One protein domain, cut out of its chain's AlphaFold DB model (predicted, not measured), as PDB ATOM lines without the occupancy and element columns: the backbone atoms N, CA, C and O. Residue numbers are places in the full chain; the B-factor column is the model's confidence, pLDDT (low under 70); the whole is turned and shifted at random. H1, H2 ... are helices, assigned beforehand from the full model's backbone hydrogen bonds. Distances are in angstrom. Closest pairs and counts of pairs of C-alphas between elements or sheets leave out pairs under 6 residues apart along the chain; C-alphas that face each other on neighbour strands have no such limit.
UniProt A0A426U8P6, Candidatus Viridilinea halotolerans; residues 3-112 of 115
ATOM      1  N   GLY A   3     157.537 156.065 253.157       60.94
ATOM      2  CA  GLY A   3     156.978 156.687 251.946       60.94
ATOM      3  C   GLY A   3     156.112 157.934 252.169       60.94
ATOM      4  O   GLY A   3     156.014 158.747 251.258       60.94
ATOM      5  N   GLY A   4     155.527 158.121 253.361       69.19
ATOM      6  CA  GLY A   4     154.662 159.279 253.656       69.19
ATOM      7  C   GLY A   4     155.413 160.612 253.616       69.19
ATOM      8  O   GLY A   4     155.047 161.512 252.868       69.19
ATOM      9  N   ARG A   5     156.562 160.680 254.301       70.19
ATOM     10  CA  ARG A   5     157.386 161.899 254.407       70.19
ATOM     11  C   ARG A   5     157.917 162.413 253.065       70.19
ATOM     12  O   ARG A   5     158.101 163.613 252.901       70.19
ATOM     13  N   ASN A   6     158.175 161.520 252.103       79.12
ATOM     14  CA  ASN A   6     158.685 161.922 250.789       79.12
ATOM     15  C   ASN A   6     157.571 162.505 249.905       79.12
ATOM     16  O   ASN A   6     157.797 163.484 249.205       79.12
ATOM     17  N   ARG A   7     156.354 161.949 249.990       78.25
ATOM     18  CA  ARG A   7     155.178 162.463 249.270       78.25
ATOM     19  C   ARG A   7     154.735 163.824 249.800       78.25
ATOM     20  O   ARG A   7     154.413 164.699 249.012       78.25
ATOM     21  N   GLU A   8     154.776 164.023 251.116       82.88
ATOM     22  CA  GLU A   8     154.473 165.318 251.742       82.88
ATOM     23  C   GLU A   8     155.476 166.403 251.334       82.88
ATOM     24  O   GLU A   8     155.079 167.523 251.022       82.88
ATOM     25  N   ARG A   9     156.774 166.070 251.286       85.56
ATOM     26  CA  ARG A   9     157.814 166.991 250.809       85.56
ATOM     27  C   ARG A   9     157.618 167.343 249.334       85.56
ATOM     28  O   ARG A   9     157.664 168.516 248.989       85.56
ATOM     29  N   GLN A  10     157.349 166.344 248.492       87.62
ATOM     30  CA  GLN A  10     157.064 166.551 247.070       87.62
ATOM     31  C   GLN A  10     155.819 167.421 246.853       87.62
ATOM     32  O   GLN A  10     155.868 168.348 246.054       87.62
ATOM     33  N   ALA A  11     154.741 167.184 247.605       89.31
ATOM     34  CA  ALA A  11     153.523 167.989 247.517       89.31
ATOM     35  C   ALA A  11     153.770 169.462 247.885       89.31
ATOM     36  O   ALA A  11     153.325 170.346 247.159       89.31
ATOM     37  N   ARG A  12     154.534 169.728 248.956       88.50
ATOM     38  CA  ARG A  12     154.918 171.097 249.352       88.50
ATOM     39  C   ARG A  12     155.769 171.785 248.286       88.50
ATOM     40  O   ARG A  12     155.490 172.919 247.924       88.50
ATOM     41  N   GLU A  13     156.763 171.088 247.735       91.06
ATOM     42  CA  GLU A  13     157.609 171.629 246.662       91.06
ATOM     43  C   GLU A  13     156.815 171.930 245.382       91.06
ATOM     44  O   GLU A  13     157.087 172.910 244.689       91.06
ATOM     45  N   GLU A  14     155.841 171.087 245.032       91.81
ATOM     46  CA  GLU A  14     154.948 171.338 243.901       91.81
ATOM     47  C   GLU A  14     154.017 172.525 244.154       91.81
ATOM     48  O   GLU A  14     153.811 173.333 243.248       91.81
ATOM     49  N   GLU A  15     153.476 172.655 245.364       92.38
ATOM     50  CA  GLU A  15     152.641 173.786 245.770       92.38
ATOM     51  C   GLU A  15     153.421 175.106 245.719       92.38
ATOM     52  O   GLU A  15     152.966 176.059 245.086       92.38
ATOM     53  N   GLU A  16     154.638 175.141 246.266       93.38
ATOM     54  CA  GLU A  16     155.536 176.300 246.204       93.38
ATOM     55  C   GLU A  16     155.870 176.684 244.755       93.38
ATOM     56  O   GLU A  16     155.790 177.856 244.376       93.38
ATOM     57  N   LYS A  17     156.183 175.700 243.900       93.44
ATOM     58  CA  LYS A  17     156.432 175.938 242.468       93.44
ATOM     59  C   LYS A  17     155.200 176.487 241.755       93.44
ATOM     60  O   LYS A  17     155.332 177.390 240.926       93.44
ATOM     61  N   ARG A  18     154.009 175.962 242.058       92.69
ATOM     62  CA  ARG A  18     152.739 176.453 241.500       92.69
ATOM     63  C   ARG A  18     152.454 177.881 241.960       92.69
ATOM     64  O   ARG A  18     152.098 178.706 241.123       92.69
ATOM     65  N   ALA A  19     152.671 178.189 243.238       93.50
ATOM     66  CA  ALA A  19     152.509 179.532 243.785       93.50
ATOM     67  C   ALA A  19     153.465 180.534 243.117       93.50
ATOM     68  O   ALA A  19     153.022 181.573 242.629       93.50
ATOM     69  N   ALA A  20     154.749 180.185 242.979       94.56
ATOM     70  CA  ALA A  20     155.739 181.020 242.296       94.56
ATOM     71  C   ALA A  20     155.406 181.234 240.806       94.56
ATOM     72  O   ALA A  20     155.564 182.335 240.268       94.56
ATOM     73  N   ALA A  21     154.915 180.196 240.119       94.75
ATOM     74  CA  ALA A  21     154.461 180.308 238.735       94.75
ATOM     75  C   ALA A  21     153.241 181.235 238.607       94.75
ATOM     76  O   ALA A  21     153.215 182.087 237.714       94.75
ATOM     77  N   ALA A  22     152.270 181.116 239.518       94.12
ATOM     78  CA  ALA A  22     151.089 181.970 239.565       94.12
ATOM     79  C   ALA A  22     151.454 183.435 239.853       94.12
ATOM     80  O   ALA A  22     150.961 184.335 239.174       94.12
ATOM     81  N   GLU A  23     152.372 183.690 240.787       94.00
ATOM     82  CA  GLU A  23     152.863 185.038 241.089       94.00
ATOM     83  C   GLU A  23     153.559 185.666 239.875       94.00
ATOM     84  O   GLU A  23     153.255 186.797 239.481       94.00
ATOM     85  N   ARG A  24     154.443 184.909 239.214       94.75
ATOM     86  CA  ARG A  24     155.100 185.355 237.980       94.75
ATOM     87  C   ARG A  24     154.079 185.675 236.890       94.75
ATOM     88  O   ARG A  24     154.220 186.684 236.195       94.75
ATOM     89  N   GLN A  25     153.066 184.826 236.728       94.38
ATOM     90  CA  GLN A  25     151.998 185.036 235.757       94.38
ATOM     91  C   GLN A  25     151.187 186.293 236.089       94.38
ATOM     92  O   GLN A  25     150.946 187.103 235.194       94.38
ATOM     93  N   ARG A  26     150.851 186.511 237.364       93.12
ATOM     94  CA  ARG A  26     150.149 187.709 237.838       93.12
ATOM     95  C   ARG A  26     150.956 188.976 237.576       93.12
ATOM     96  O   ARG A  26     150.425 189.932 237.021       93.12
ATOM     97  N   ARG A  27     152.256 188.974 237.887       94.75
ATOM     98  CA  ARG A  27     153.144 190.112 237.607       94.75
ATOM     99  C   ARG A  27     153.205 190.426 236.115       94.75
ATOM    100  O   ARG A  27     153.135 191.588 235.726       94.75
ATOM    101  N   LYS A  28     153.305 189.397 235.270       96.75
ATOM    102  CA  LYS A  28     153.279 189.567 233.812       96.75
ATOM    103  C   LYS A  28     151.943 190.142 233.331       96.75
ATOM    104  O   LYS A  28     151.953 190.983 232.438       96.75
ATOM    105  N   ALA A  29     150.821 189.709 233.910       95.38
ATOM    106  CA  ALA A  29     149.500 190.242 233.590       95.38
ATOM    107  C   ALA A  29     149.392 191.730 233.948       95.38
ATOM    108  O   ALA A  29     149.034 192.521 233.084       95.38
ATOM    109  N   ILE A  30     149.825 192.123 235.152       96.69
ATOM    110  CA  ILE A  30     149.845 193.526 235.597       96.69
ATOM    111  C   ILE A  30     150.644 194.406 234.628       96.69
ATOM    112  O   ILE A  30     150.138 195.424 234.162       96.69
ATOM    113  N   LEU A  31     151.868 193.994 234.277       96.50
ATOM    114  CA  LEU A  31     152.704 194.746 233.334       96.50
ATOM    115  C   LEU A  31     152.042 194.866 231.959       96.50
ATOM    116  O   LEU A  31     152.040 195.939 231.369       96.50
ATOM    117  N   LYS A  32     151.434 193.783 231.466       96.88
ATOM    118  CA  LYS A  32     150.706 193.808 230.196       96.88
ATOM    119  C   LYS A  32     149.518 194.776 230.242       96.88
ATOM    120  O   LYS A  32     149.292 195.482 229.263       96.88
ATOM    121  N   THR A  33     148.775 194.817 231.346       96.50
ATOM    122  CA  THR A  33     147.651 195.748 231.522       96.50
ATOM    123  C   THR A  33     148.129 197.196 231.511       96.50
ATOM    124  O   THR A  33     147.569 198.002 230.774       96.50
ATOM    125  N   ILE A  34     149.208 197.516 232.236       96.62
ATOM    126  CA  ILE A  34     149.811 198.861 232.242       96.62
ATOM    127  C   ILE A  34     150.194 199.290 230.821       96.62
ATOM    128  O   ILE A  34     149.782 200.356 230.374       96.62
ATOM    129  N   GLU A  35     150.922 198.441 230.091       96.75
ATOM    130  CA  GLU A  35     151.342 198.728 228.713       96.75
ATOM    131  C   GLU A  35     150.149 198.914 227.766       96.75
ATOM    132  O   GLU A  35     150.156 199.804 226.915       96.75
ATOM    133  N   THR A  36     149.100 198.105 227.936       96.44
ATOM    134  CA  THR A  36     147.875 198.198 227.126       96.44
ATOM    135  C   THR A  36     147.167 199.531 227.356       96.44
ATOM    136  O   THR A  36     146.804 200.205 226.389       96.44
ATOM    137  N   ILE A  37     147.008 199.940 228.620       96.00
ATOM    138  CA  ILE A  37     146.372 201.212 228.980       96.00
ATOM    139  C   ILE A  37     147.215 202.381 228.458       96.00
ATOM    140  O   ILE A  37     146.691 203.244 227.757       96.00
ATOM    141  N   ALA A  38     148.523 202.386 228.732       95.75
ATOM    142  CA  ALA A  38     149.422 203.462 228.321       95.75
ATOM    143  C   ALA A  38     149.439 203.643 226.796       95.75
ATOM    144  O   ALA A  38     149.264 204.755 226.301       95.75
ATOM    145  N   THR A  39     149.565 202.546 226.044       95.50
ATOM    146  CA  THR A  39     149.572 202.584 224.574       95.50
ATOM    147  C   THR A  39     148.241 203.086 224.020       95.50
ATOM    148  O   THR A  39     148.230 203.930 223.130       95.50
ATOM    149  N   THR A  40     147.113 202.612 224.559       94.12
ATOM    150  CA  THR A  40     145.786 202.990 224.043       94.12
ATOM    151  C   THR A  40     145.445 204.449 224.334       94.12
ATOM    152  O   THR A  40     144.838 205.120 223.503       94.12
ATOM    153  N   LEU A  41     145.850 204.962 225.496       93.00
ATOM    154  CA  LEU A  41     145.612 206.357 225.870       93.00
ATOM    155  C   LEU A  41     146.624 207.333 225.239       93.00
ATOM    156  O   LEU A  41     146.434 208.543 225.351       93.00
ATOM    157  N   GLY A  42     147.672 206.832 224.571       92.19
ATOM    158  CA  GLY A  42     148.770 207.645 224.035       92.19
ATOM    159  C   GLY A  42     149.743 208.151 225.109       92.19
ATOM    160  O   GLY A  42     150.517 209.070 224.865       92.19
ATOM    161  N   GLU A  43     149.715 207.548 226.295       91.00
ATOM    162  CA  GLU A  43     150.463 207.948 227.489       91.00
ATOM    163  C   GLU A  43     151.804 207.191 227.580       91.00
ATOM    164  O   GLU A  43     152.155 206.612 228.608       91.00
ATOM    165  N   THR A  44     152.557 207.148 226.476       88.56
ATOM    166  CA  THR A  44     153.833 206.409 226.379       88.56
ATOM    167  C   THR A  44     155.026 207.182 226.939       88.56
ATOM    168  O   THR A  44     156.086 206.607 227.179       88.56
ATOM    169  N   GLU A  45     154.869 208.488 227.154       92.50
ATOM    170  CA  GLU A  45     155.910 209.327 227.740       92.50
ATOM    171  C   GLU A  45     156.237 208.866 229.172       92.50
ATOM    172  O   GLU A  45     155.318 208.619 229.958       92.50
ATOM    173  N   PRO A  46     157.520 208.828 229.593       92.06
ATOM    174  CA  PRO A  46     157.916 208.233 230.874       92.06
ATOM    175  C   PRO A  46     157.209 208.805 232.109       92.06
ATOM    176  O   PRO A  46     157.066 208.118 233.119       92.06
ATOM    177  N   ARG A  47     156.800 210.079 232.066       91.75
ATOM    178  CA  ARG A  47     156.046 210.709 233.160       91.75
ATOM    179  C   ARG A  47     154.606 210.207 233.222       91.75
ATOM    180  O   ARG A  47     154.127 209.938 234.314       91.75
ATOM    181  N   LEU A  48     153.960 210.070 232.070       91.00
ATOM    182  CA  LEU A  48     152.553 209.695 231.941       91.00
ATOM    183  C   LEU A  48     152.380 208.187 232.159       91.00
ATOM    184  O   LEU A  48     151.528 207.761 232.933       91.00
ATOM    185  N   HIS A  49     153.299 207.385 231.616       93.56
ATOM    186  CA  HIS A  49     153.382 205.948 231.890       93.56
ATOM    187  C   HIS A  49     153.488 205.658 233.391       93.56
ATOM    188  O   HIS A  49     152.739 204.839 233.923       93.56
ATOM    189  N   LYS A  50     154.337 206.405 234.114       94.06
ATOM    190  CA  LYS A  50     154.432 206.294 235.577       94.06
ATOM    191  C   LYS A  50     153.107 206.584 236.275       94.06
ATOM    192  O   LYS A  50     152.839 205.953 237.290       94.06
ATOM    193  N   GLN A  51     152.279 207.502 235.781       94.12
ATOM    194  CA  GLN A  51     150.967 207.754 236.388       94.12
ATOM    195  C   GLN A  51     150.062 206.525 236.252       94.12
ATOM    196  O   GLN A  51     149.460 206.109 237.238       94.12
ATOM    197  N   ILE A  52     150.053 205.875 235.084       95.44
ATOM    198  CA  ILE A  52     149.312 204.623 234.865       95.44
ATOM    199  C   ILE A  52     149.807 203.510 235.799       95.44
ATOM    200  O   ILE A  52     148.991 202.802 236.388       95.44
ATOM    201  N   VAL A  53     151.126 203.388 235.996       96.06
ATOM    202  CA  VAL A  53     151.706 202.437 236.963       96.06
ATOM    203  C   VAL A  53     151.148 202.680 238.369       96.06
ATOM    204  O   VAL A  53     150.610 201.753 238.968       96.06
ATOM    205  N   HIS A  54     151.195 203.921 238.867       95.38
ATOM    206  CA  HIS A  54     150.678 204.247 240.203       95.38
ATOM    207  C   HIS A  54     149.176 203.972 240.327       95.38
ATOM    208  O   HIS A  54     148.734 203.473 241.359       95.38
ATOM    209  N   VAL A  55     148.384 204.243 239.283       95.62
ATOM    210  CA  VAL A  55     146.952 203.903 239.275       95.62
ATOM    211  C   VAL A  55     146.751 202.403 239.492       95.62
ATOM    212  O   VAL A  55     145.991 202.013 240.376       95.62
ATOM    213  N   VAL A  56     147.463 201.557 238.741       96.44
ATOM    214  CA  VAL A  56     147.349 200.094 238.862       96.44
ATOM    215  C   VAL A  56     147.874 199.588 240.212       96.44
ATOM    216  O   VAL A  56     147.318 198.639 240.760       96.44
ATOM    217  N   GLU A  57     148.897 200.220 240.788       95.12
ATOM    218  CA  GLU A  57     149.414 199.878 242.122       95.12
ATOM    219  C   GLU A  57     148.438 200.236 243.253       95.12
ATOM    220  O   GLU A  57     148.281 199.463 244.198       95.12
ATOM    221  N   ILE A  58     147.770 201.390 243.161       94.31
ATOM    222  CA  ILE A  58     146.845 201.894 244.190       94.31
ATOM    223  C   ILE A  58     145.488 201.182 244.122       94.31
ATOM    224  O   ILE A  58     144.873 200.905 245.154       94.31
ATOM    225  N   MET A  59     144.993 200.935 242.909       94.25
ATOM    226  CA  MET A  59     143.631 200.442 242.669       94.25
ATOM    227  C   MET A  59     143.594 198.936 242.394       94.25
ATOM    228  O   MET A  59     142.576 198.282 242.589       94.25
ATOM    229  N   GLY A  60     144.724 198.359 241.987       95.69
ATOM    230  CA  GLY A  60     144.788 196.995 241.487       95.69
ATOM    231  C   GLY A  60     144.454 196.907 239.998       95.69
ATOM    232  O   GLY A  60     143.896 197.817 239.387       95.69
ATOM    233  N   MET A  61     144.821 195.771 239.404       95.25
ATOM    234  CA  MET A  61     144.674 195.511 237.968       95.25
ATOM    235  C   MET A  61     143.214 195.550 237.501       95.25
ATOM    236  O   MET A  61     142.933 196.118 236.454       95.25
ATOM    237  N   GLU A  62     142.307 194.949 238.273       95.44
ATOM    238  CA  GLU A  62     140.886 194.822 237.924       95.44
ATOM    239  C   GLU A  62     140.200 196.191 237.922       95.44
ATOM    240  O   GLU A  62     139.645 196.600 236.907       95.44
ATOM    241  N   GLU A  63     140.341 196.954 239.010       95.94
ATOM    242  CA  GLU A  63     139.727 198.281 239.131       95.94
ATOM    243  C   GLU A  63     140.292 199.269 238.092       95.94
ATOM    244  O   GLU A  63     139.551 200.060 237.507       95.94
ATOM    245  N   ALA A  64     141.597 199.211 237.808       96.25
ATOM    246  CA  ALA A  64     142.200 200.041 236.766       96.25
ATOM    247  C   ALA A  64     141.676 199.693 235.362       96.25
ATOM    248  O   ALA A  64     141.499 200.590 234.534       96.25
ATOM    249  N   GLN A  65     141.413 198.410 235.095       96.44
ATOM    250  CA  GLN A  65     140.851 197.964 233.825       96.44
ATOM    251  C   GLN A  65     139.385 198.390 233.672       96.44
ATOM    252  O   GLN A  65     139.029 198.902 232.614       96.44
ATOM    253  N   GLU A  66     138.566 198.281 234.723       97.06
ATOM    254  CA  GLU A  66     137.187 198.799 234.718       97.06
ATOM    255  C   GLU A  66     137.150 200.290 234.362       97.06
ATOM    256  O   GLU A  66     136.393 200.719 233.494       97.06
ATOM    257  N   ILE A  67     138.013 201.094 234.990       96.56
ATOM    258  CA  ILE A  67     138.076 202.538 234.730       96.56
ATOM    259  C   ILE A  67     138.533 202.827 233.298       96.56
ATOM    260  O   ILE A  67     138.076 203.787 232.677       96.56
ATOM    261  N   PHE A  68     139.440 202.013 232.763       96.56
ATOM    262  CA  PHE A  68     139.879 202.123 231.378       96.56
ATOM    263  C   PHE A  68     138.754 201.790 230.387       96.56
ATOM    264  O   PHE A  68     138.575 202.504 229.400       96.56
ATOM    265  N   GLU A  69     137.959 200.756 230.656       96.12
ATOM    266  CA  GLU A  69     136.769 200.416 229.867       96.12
ATOM    267  C   GLU A  69     135.704 201.522 229.949       96.12
ATOM    268  O   GLU A  69     135.160 201.938 228.923       96.12
ATOM    269  N   ASP A  70     135.476 202.081 231.139       95.25
ATOM    270  CA  ASP A  70     134.593 203.230 231.333       95.25
ATOM    271  C   ASP A  70     135.079 204.462 230.553       95.25
ATOM    272  O   ASP A  70     134.274 205.155 229.927       95.25
ATOM    273  N   ALA A  71     136.389 204.728 230.542       94.50
ATOM    274  CA  ALA A  71     136.973 205.831 229.781       94.50
ATOM    275  C   ALA A  71     136.758 205.653 228.272       94.50
ATOM    276  O   ALA A  71     136.376 206.606 227.592       94.50
ATOM    277  N   GLN A  72     136.947 204.435 227.753       93.50
ATOM    278  CA  GLN A  72     136.677 204.124 226.348       93.50
ATOM    279  C   GLN A  72     135.197 204.301 225.999       93.50
ATOM    280  O   GLN A  72     134.887 204.846 224.940       93.50
ATOM    281  N   ARG A  73     134.282 203.901 226.891       94.62
ATOM    282  CA  ARG A  73     132.841 204.112 226.699       94.62
ATOM    283  C   ARG A  73     132.494 205.598 226.643       94.62
ATOM    284  O   ARG A  73     131.811 206.017 225.716       94.62
ATOM    285  N   VAL A  74     133.023 206.403 227.569       93.19
ATOM    286  CA  VAL A  74     132.827 207.865 227.558       93.19
ATOM    287  C   VAL A  74     133.341 208.479 226.256       93.19
ATOM    288  O   VAL A  74     132.659 209.309 225.661       93.19
ATOM    289  N   GLU A  75     134.514 208.065 225.776       91.69
ATOM    290  CA  GLU A  75     135.051 208.552 224.501       91.69
ATOM    291  C   GLU A  75     134.180 208.144 223.302       91.69
ATOM    292  O   GLU A  75     133.930 208.976 222.425       91.69
ATOM    293  N   ALA A  76     133.662 206.910 223.289       90.38
ATOM    294  CA  ALA A  76     132.752 206.418 222.253       90.38
ATOM    295  C   ALA A  76     131.401 207.162 222.238       90.38
ATOM    296  O   ALA A  76     130.820 207.359 221.174       90.38
ATOM    297  N   GLU A  77     130.930 207.629 223.397       91.62
ATOM    298  CA  GLU A  77     129.697 208.417 223.558       91.62
ATOM    299  C   GLU A  77     129.864 209.909 223.205       91.62
ATOM    300  O   GLU A  77     128.934 210.700 223.368       91.62
ATOM    301  N   GLY A  78     131.029 210.323 222.692       85.12
ATOM    302  CA  GLY A  78     131.304 211.716 222.318       85.12
ATOM    303  C   GLY A  78     132.272 212.437 223.259       85.12
ATOM    304  O   GLY A  78     132.576 213.617 223.059       85.12
ATOM    305  N   GLY A  79     132.865 211.725 224.216       87.88
ATOM    306  CA  GLY A  79     133.890 212.208 225.142       87.88
ATOM    307  C   GLY A  79     133.379 213.216 226.167       87.88
ATOM    308  O   GLY A  79     132.184 213.446 226.332       87.88
ATOM    309  N   MET A  80     134.317 213.844 226.874       88.06
ATOM    310  CA  MET A  80     134.017 214.785 227.957       88.06
ATOM    311  C   MET A  80     134.614 216.162 227.675       88.06
ATOM    312  O   MET A  80     135.746 216.262 227.209       88.06
ATOM    313  N   LEU A  81     133.900 217.240 228.003       87.38
ATOM    314  CA  LEU A  81     134.466 218.592 227.969       87.38
ATOM    315  C   LEU A  81     135.447 218.828 229.130       87.38
ATOM    316  O   LEU A  81     135.409 218.184 230.184       87.38
ATOM    317  N   THR A  82     136.366 219.769 228.944       87.06
ATOM    318  CA  THR A  82     137.145 220.330 230.048       87.06
ATOM    319  C   THR A  82     136.239 221.103 231.012       87.06
ATOM    320  O   THR A  82     135.105 221.435 230.684       87.06
ATOM    321  N   ILE A  83     136.716 221.362 232.236       82.75
ATOM    322  CA  ILE A  83     135.912 222.035 233.283       82.75
ATOM    323  C   ILE A  83     135.447 223.427 232.831       82.75
ATOM    324  O   ILE A  83     134.355 223.856 233.183       82.75
ATOM    325  N   ASP A  84     136.269 224.113 232.046       86.12
ATOM    326  CA  ASP A  84     135.991 225.420 231.449       86.12
ATOM    327  C   ASP A  84     135.136 225.343 230.169       86.12
ATOM    328  O   ASP A  84     134.785 226.375 229.609       86.12
ATOM    329  N   GLY A  85     134.809 224.140 229.682       86.56
ATOM    330  CA  GLY A  85     133.967 223.924 228.501       86.56
ATOM    331  C   GLY A  85     134.610 224.292 227.161       86.56
ATOM    332  O   GLY A  85     133.966 224.157 226.125       86.56
ATOM    333  N   THR A  86     135.869 224.736 227.151       86.00
ATOM    334  CA  THR A  86     136.527 225.296 225.958       86.00
ATOM    335  C   THR A  86     136.943 224.240 224.939       86.00
ATOM    336  O   THR A  86     137.061 224.538 223.751       86.00
ATOM    337  N   ARG A  87     137.181 223.000 225.379       88.00
ATOM    338  CA  ARG A  87     137.625 221.904 224.511       88.00
ATOM    339  C   ARG A  87     137.187 220.540 225.030       88.00
ATOM    340  O   ARG A  87     136.868 220.369 226.206       88.00
ATOM    341  N   ARG A  88     137.251 219.529 224.161       89.31
ATOM    342  CA  ARG A  88     137.143 218.122 224.572       89.31
ATOM    343  C   ARG A  88     138.423 217.676 225.288       89.31
ATOM    344  O   ARG A  88     139.532 218.141 224.993       89.31
ATOM    345  N   ARG A  89     138.264 216.797 226.274       89.38
ATOM    346  CA  ARG A  89     139.364 216.084 226.920       89.38
ATOM    347  C   ARG A  89     139.938 215.053 225.956       89.38
ATOM    348  O   ARG A  89     139.267 214.608 225.035       89.38
ATOM    349  N   THR A  90     141.201 214.717 226.177       89.75
ATOM    350  CA  THR A  90     141.832 213.556 225.550       89.75
ATOM    351  C   THR A  90     141.372 212.282 226.268       89.75
ATOM    352  O   THR A  90     140.996 212.379 227.444       89.75
ATOM    353  N   PRO A  91     141.478 211.096 225.642       88.44
ATOM    354  CA  PRO A  91     141.182 209.820 226.295       88.44
ATOM    355  C   PRO A  91     141.905 209.659 227.639       88.44
ATOM    356  O   PRO A  91     141.284 209.331 228.651       88.44
ATOM    357  N   GLY A  92     143.198 209.999 227.693       90.62
ATOM    358  CA  GLY A  92     143.963 210.019 228.941       90.62
ATOM    359  C   GLY A  92     143.423 211.023 229.962       90.62
ATOM    360  O   GLY A  92     143.318 210.726 231.151       90.62
ATOM    361  N   GLY A  93     142.981 212.201 229.521       91.38
ATOM    362  CA  GLY A  93     142.325 213.181 230.383       91.38
ATOM    363  C   GLY A  93     140.998 212.688 230.973       91.38
ATOM    364  O   GLY A  93     140.702 213.011 232.123       91.38
ATOM    365  N   VAL A  94     140.212 211.918 230.216       93.88
ATOM    366  CA  VAL A  94     138.979 211.274 230.700       93.88
ATOM    367  C   VAL A  94     139.307 210.184 231.715       93.88
ATOM    368  O   VAL A  94     138.757 210.206 232.817       93.88
ATOM    369  N   PHE A  95     140.262 209.307 231.398       95.44
ATOM    370  CA  PHE A  95     140.734 208.262 232.306       95.44
ATOM    371  C   PHE A  95     141.140 208.834 233.673       95.44
ATOM    372  O   PHE A  95     140.618 208.416 234.705       95.44
ATOM    373  N   HIS A  96     141.975 209.878 233.699       93.88
ATOM    374  CA  HIS A  96     142.401 210.508 234.953       93.88
ATOM    375  C   HIS A  96     141.250 211.146 235.746       93.88
ATOM    376  O   HIS A  96     141.289 211.169 236.978       93.88
ATOM    377  N   VAL A  97     140.223 211.678 235.077       94.06
ATOM    378  CA  VAL A  97     139.030 212.200 235.765       94.06
ATOM    379  C   VAL A  97     138.270 211.068 236.453       94.06
ATOM    380  O   VAL A  97     137.902 211.211 237.621       94.06
ATOM    381  N   LEU A  98     138.085 209.936 235.771       95.19
ATOM    382  CA  LEU A  98     137.404 208.768 236.329       95.19
ATOM    383  C   LEU A  98     138.185 208.148 237.496       95.19
ATOM    384  O   LEU A  98     137.592 207.873 238.538       95.19
ATOM    385  N   VAL A  99     139.514 208.044 237.388       95.94
ATOM    386  CA  VAL A  99     140.388 207.615 238.495       95.94
ATOM    387  C   VAL A  99     140.193 208.505 239.725       95.94
ATOM    388  O   VAL A  99     139.915 208.016 240.821       95.94
ATOM    389  N   LYS A 100     140.290 209.832 239.561       94.81
ATOM    390  CA  LYS A 100     140.133 210.783 240.679       94.81
ATOM    391  C   LYS A 100     138.746 210.703 241.312       94.81
ATOM    392  O   LYS A 100     138.624 210.824 242.536       94.81
ATOM    393  N   ARG A 101     137.713 210.486 240.495       94.56
ATOM    394  CA  ARG A 101     136.337 210.285 240.953       94.56
ATOM    395  C   ARG A 101     136.223 209.018 241.799       94.56
ATOM    396  O   ARG A 101     135.792 209.111 242.945       94.56
ATOM    397  N   ARG A 102     136.708 207.877 241.304       95.00
ATOM    398  CA  ARG A 102     136.657 206.595 242.023       95.00
ATOM    399  C   ARG A 102     137.454 206.633 243.333       95.00
ATOM    400  O   ARG A 102     136.957 206.185 244.367       95.00
ATOM    401  N   LEU A 103     138.649 207.232 243.346       94.12
ATOM    402  CA  LEU A 103     139.433 207.430 244.579       94.12
ATOM    403  C   LEU A 103     138.710 208.329 245.591       94.12
ATOM    404  O   LEU A 103     138.805 208.115 246.798       94.12
ATOM    405  N   THR A 104     137.965 209.323 245.113       93.81
ATOM    406  CA  THR A 104     137.154 210.196 245.967       93.81
ATOM    407  C   THR A 104     135.958 209.458 246.565       93.81
ATOM    408  O   THR A 104     135.734 209.565 247.769       93.81
ATOM    409  N   GLU A 105     135.222 208.699 245.751       93.19
ATOM    410  CA  GLU A 105     134.033 207.935 246.160       93.19
ATOM    411  C   GLU A 105     134.378 206.822 247.160       93.19
ATOM    412  O   GLU A 105     133.628 206.568 248.097       93.19
ATOM    413  N   THR A 106     135.558 206.217 247.021       92.31
ATOM    414  CA  THR A 106     136.052 205.149 247.911       92.31
ATOM    415  C   THR A 106     136.824 205.656 249.136       92.31
ATOM    416  O   THR A 106     137.408 204.864 249.868       92.31
ATOM    417  N   GLY A 107     136.872 206.973 249.375       91.38
ATOM    418  CA  GLY A 107     137.556 207.564 250.534       91.38
ATOM    419  C   GLY A 107     139.092 207.597 250.452       91.38
ATOM    420  O   GLY A 107     139.744 208.084 251.373       91.38
ATOM    421  N   ARG A 108     139.694 207.176 249.334       93.38
ATOM    422  CA  ARG A 108     141.149 207.139 249.076       93.38
ATOM    423  C   ARG A 108     141.712 208.480 248.569       93.38
ATOM    424  O   ARG A 108     142.672 208.518 247.806       93.38
ATOM    425  N   LYS A 109     141.151 209.620 248.999       89.00
ATOM    426  CA  LYS A 109     141.533 210.965 248.501       89.00
ATOM    427  C   LYS A 109     143.021 211.296 248.661       89.00
ATOM    428  O   LYS A 109     143.560 212.051 247.857       89.00
ATOM    429  N   ALA A 110     143.685 210.755 249.684       91.69
ATOM    430  CA  ALA A 110     145.116 210.969 249.914       91.69
ATOM    431  C   ALA A 110     145.988 210.431 248.764       91.69
ATOM    432  O   ALA A 110     147.040 211.000 248.468       91.69
ATOM    433  N   GLU A 111     145.514 209.392 248.079       91.00
ATOM    434  CA  GLU A 111     146.213 208.723 246.983       91.00
ATOM    435  C   GLU A 111     146.228 209.559 245.695       91.00
ATOM    436  O   GLU A 111     147.120 209.401 244.869       91.00
ATOM    437  N   ILE A 112     145.319 210.535 245.560       90.50
ATOM    438  CA  ILE A 112     145.247 211.433 244.394       90.50
ATOM    439  C   ILE A 112     146.549 212.229 244.201       90.50
ATOM    440  O   ILE A 112     146.842 212.651 243.093       90.50
TER     441      ILE A 112
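What this domain is: This is residues 3 to 112 of the 115 residues of a protein of Candidatus Viridilinea halotolerans (UniProt A0A426U8P6). One very long helix, H1, sticks out as an arm from a small head, and its last part runs into that head, where H2 and H3 pack on it. H4 crosses H3 in the head, short H5 follows at the end of H4, and a long loop, residues 77 to 90, makes the end of the head far from the arm. The printed part has 110 residues with five named helices, H1 to H5 in that order along the chain, and no named strand, so the class is all helix. It is only just loose, close to extended, with a radius of gyration of the C-alphas of 19.7 A, and it spans 76 by 29 by 26 A, a length made by the arm.

Where its parts are: Find C-alpha 3 at (156.978, 156.687, 251.946); from there H1, residues 3 to 41, runs 57.2 A to C-alpha 41 at (145.612, 206.357, 225.870). Next come H2, residues 46 to 59, 20.1 A long, and H3, residues 61 to 76, 22.5 A long. After the loop, look for H4, residues 91 to 105, 21.2 A long. H5, residues 109 to 112, ends at C-alpha 112, (145.247, 211.433, 244.394).

How they stand to each other: Begin at the hub, H3, which touches three helices. It touches H4 at a steep tilt of 53 degrees, opposite ways; their closest C-alphas, those of Ala 71 and Phe 95, are 5.1 A apart. With residues 61 to 68 alone it touches residues 30 to 37 of H1, at a shallow tilt of 25 degrees, the same way; the closest C-alphas, Ile 30 and Met 61, are 6.0 A apart. H2 and H3 only just touch, with 3 pairs of C-alphas within 8 A, and only at the corner by their link; the closest are Val 56 and Ala 64, at 5.6 A. H1 touches H2 with residues 30 to 38 alone, at a steep tilt of 49 degrees, opposite ways; look at C-alphas 38 and 49, the closest, 5.9 A apart. Helix packing is mostly crossed, but only just. H5 touches residues 100 to 103 of H4, the closest C-alphas being Leu 103 and Lys 109 at 5.7 A, and is apart from H1 and H3. In H1, H2, H3 and H4 every O i to N i+4 pair is within hydrogen-bond range; H5 is too short for such a pair.

The domain as a whole: The C-alphas farthest apart are those of Gly 3 and Thr 86, at 76.2 A. Residues 3 to 25 of H1 stand free; the body without them spans 40 by 29 by 23 A. The printed part has no cut, and the link from H3 to H4 is long, while the others are tight. Mean pLDDT of the printed part is 91.9, with residues 3 to 4 under 70.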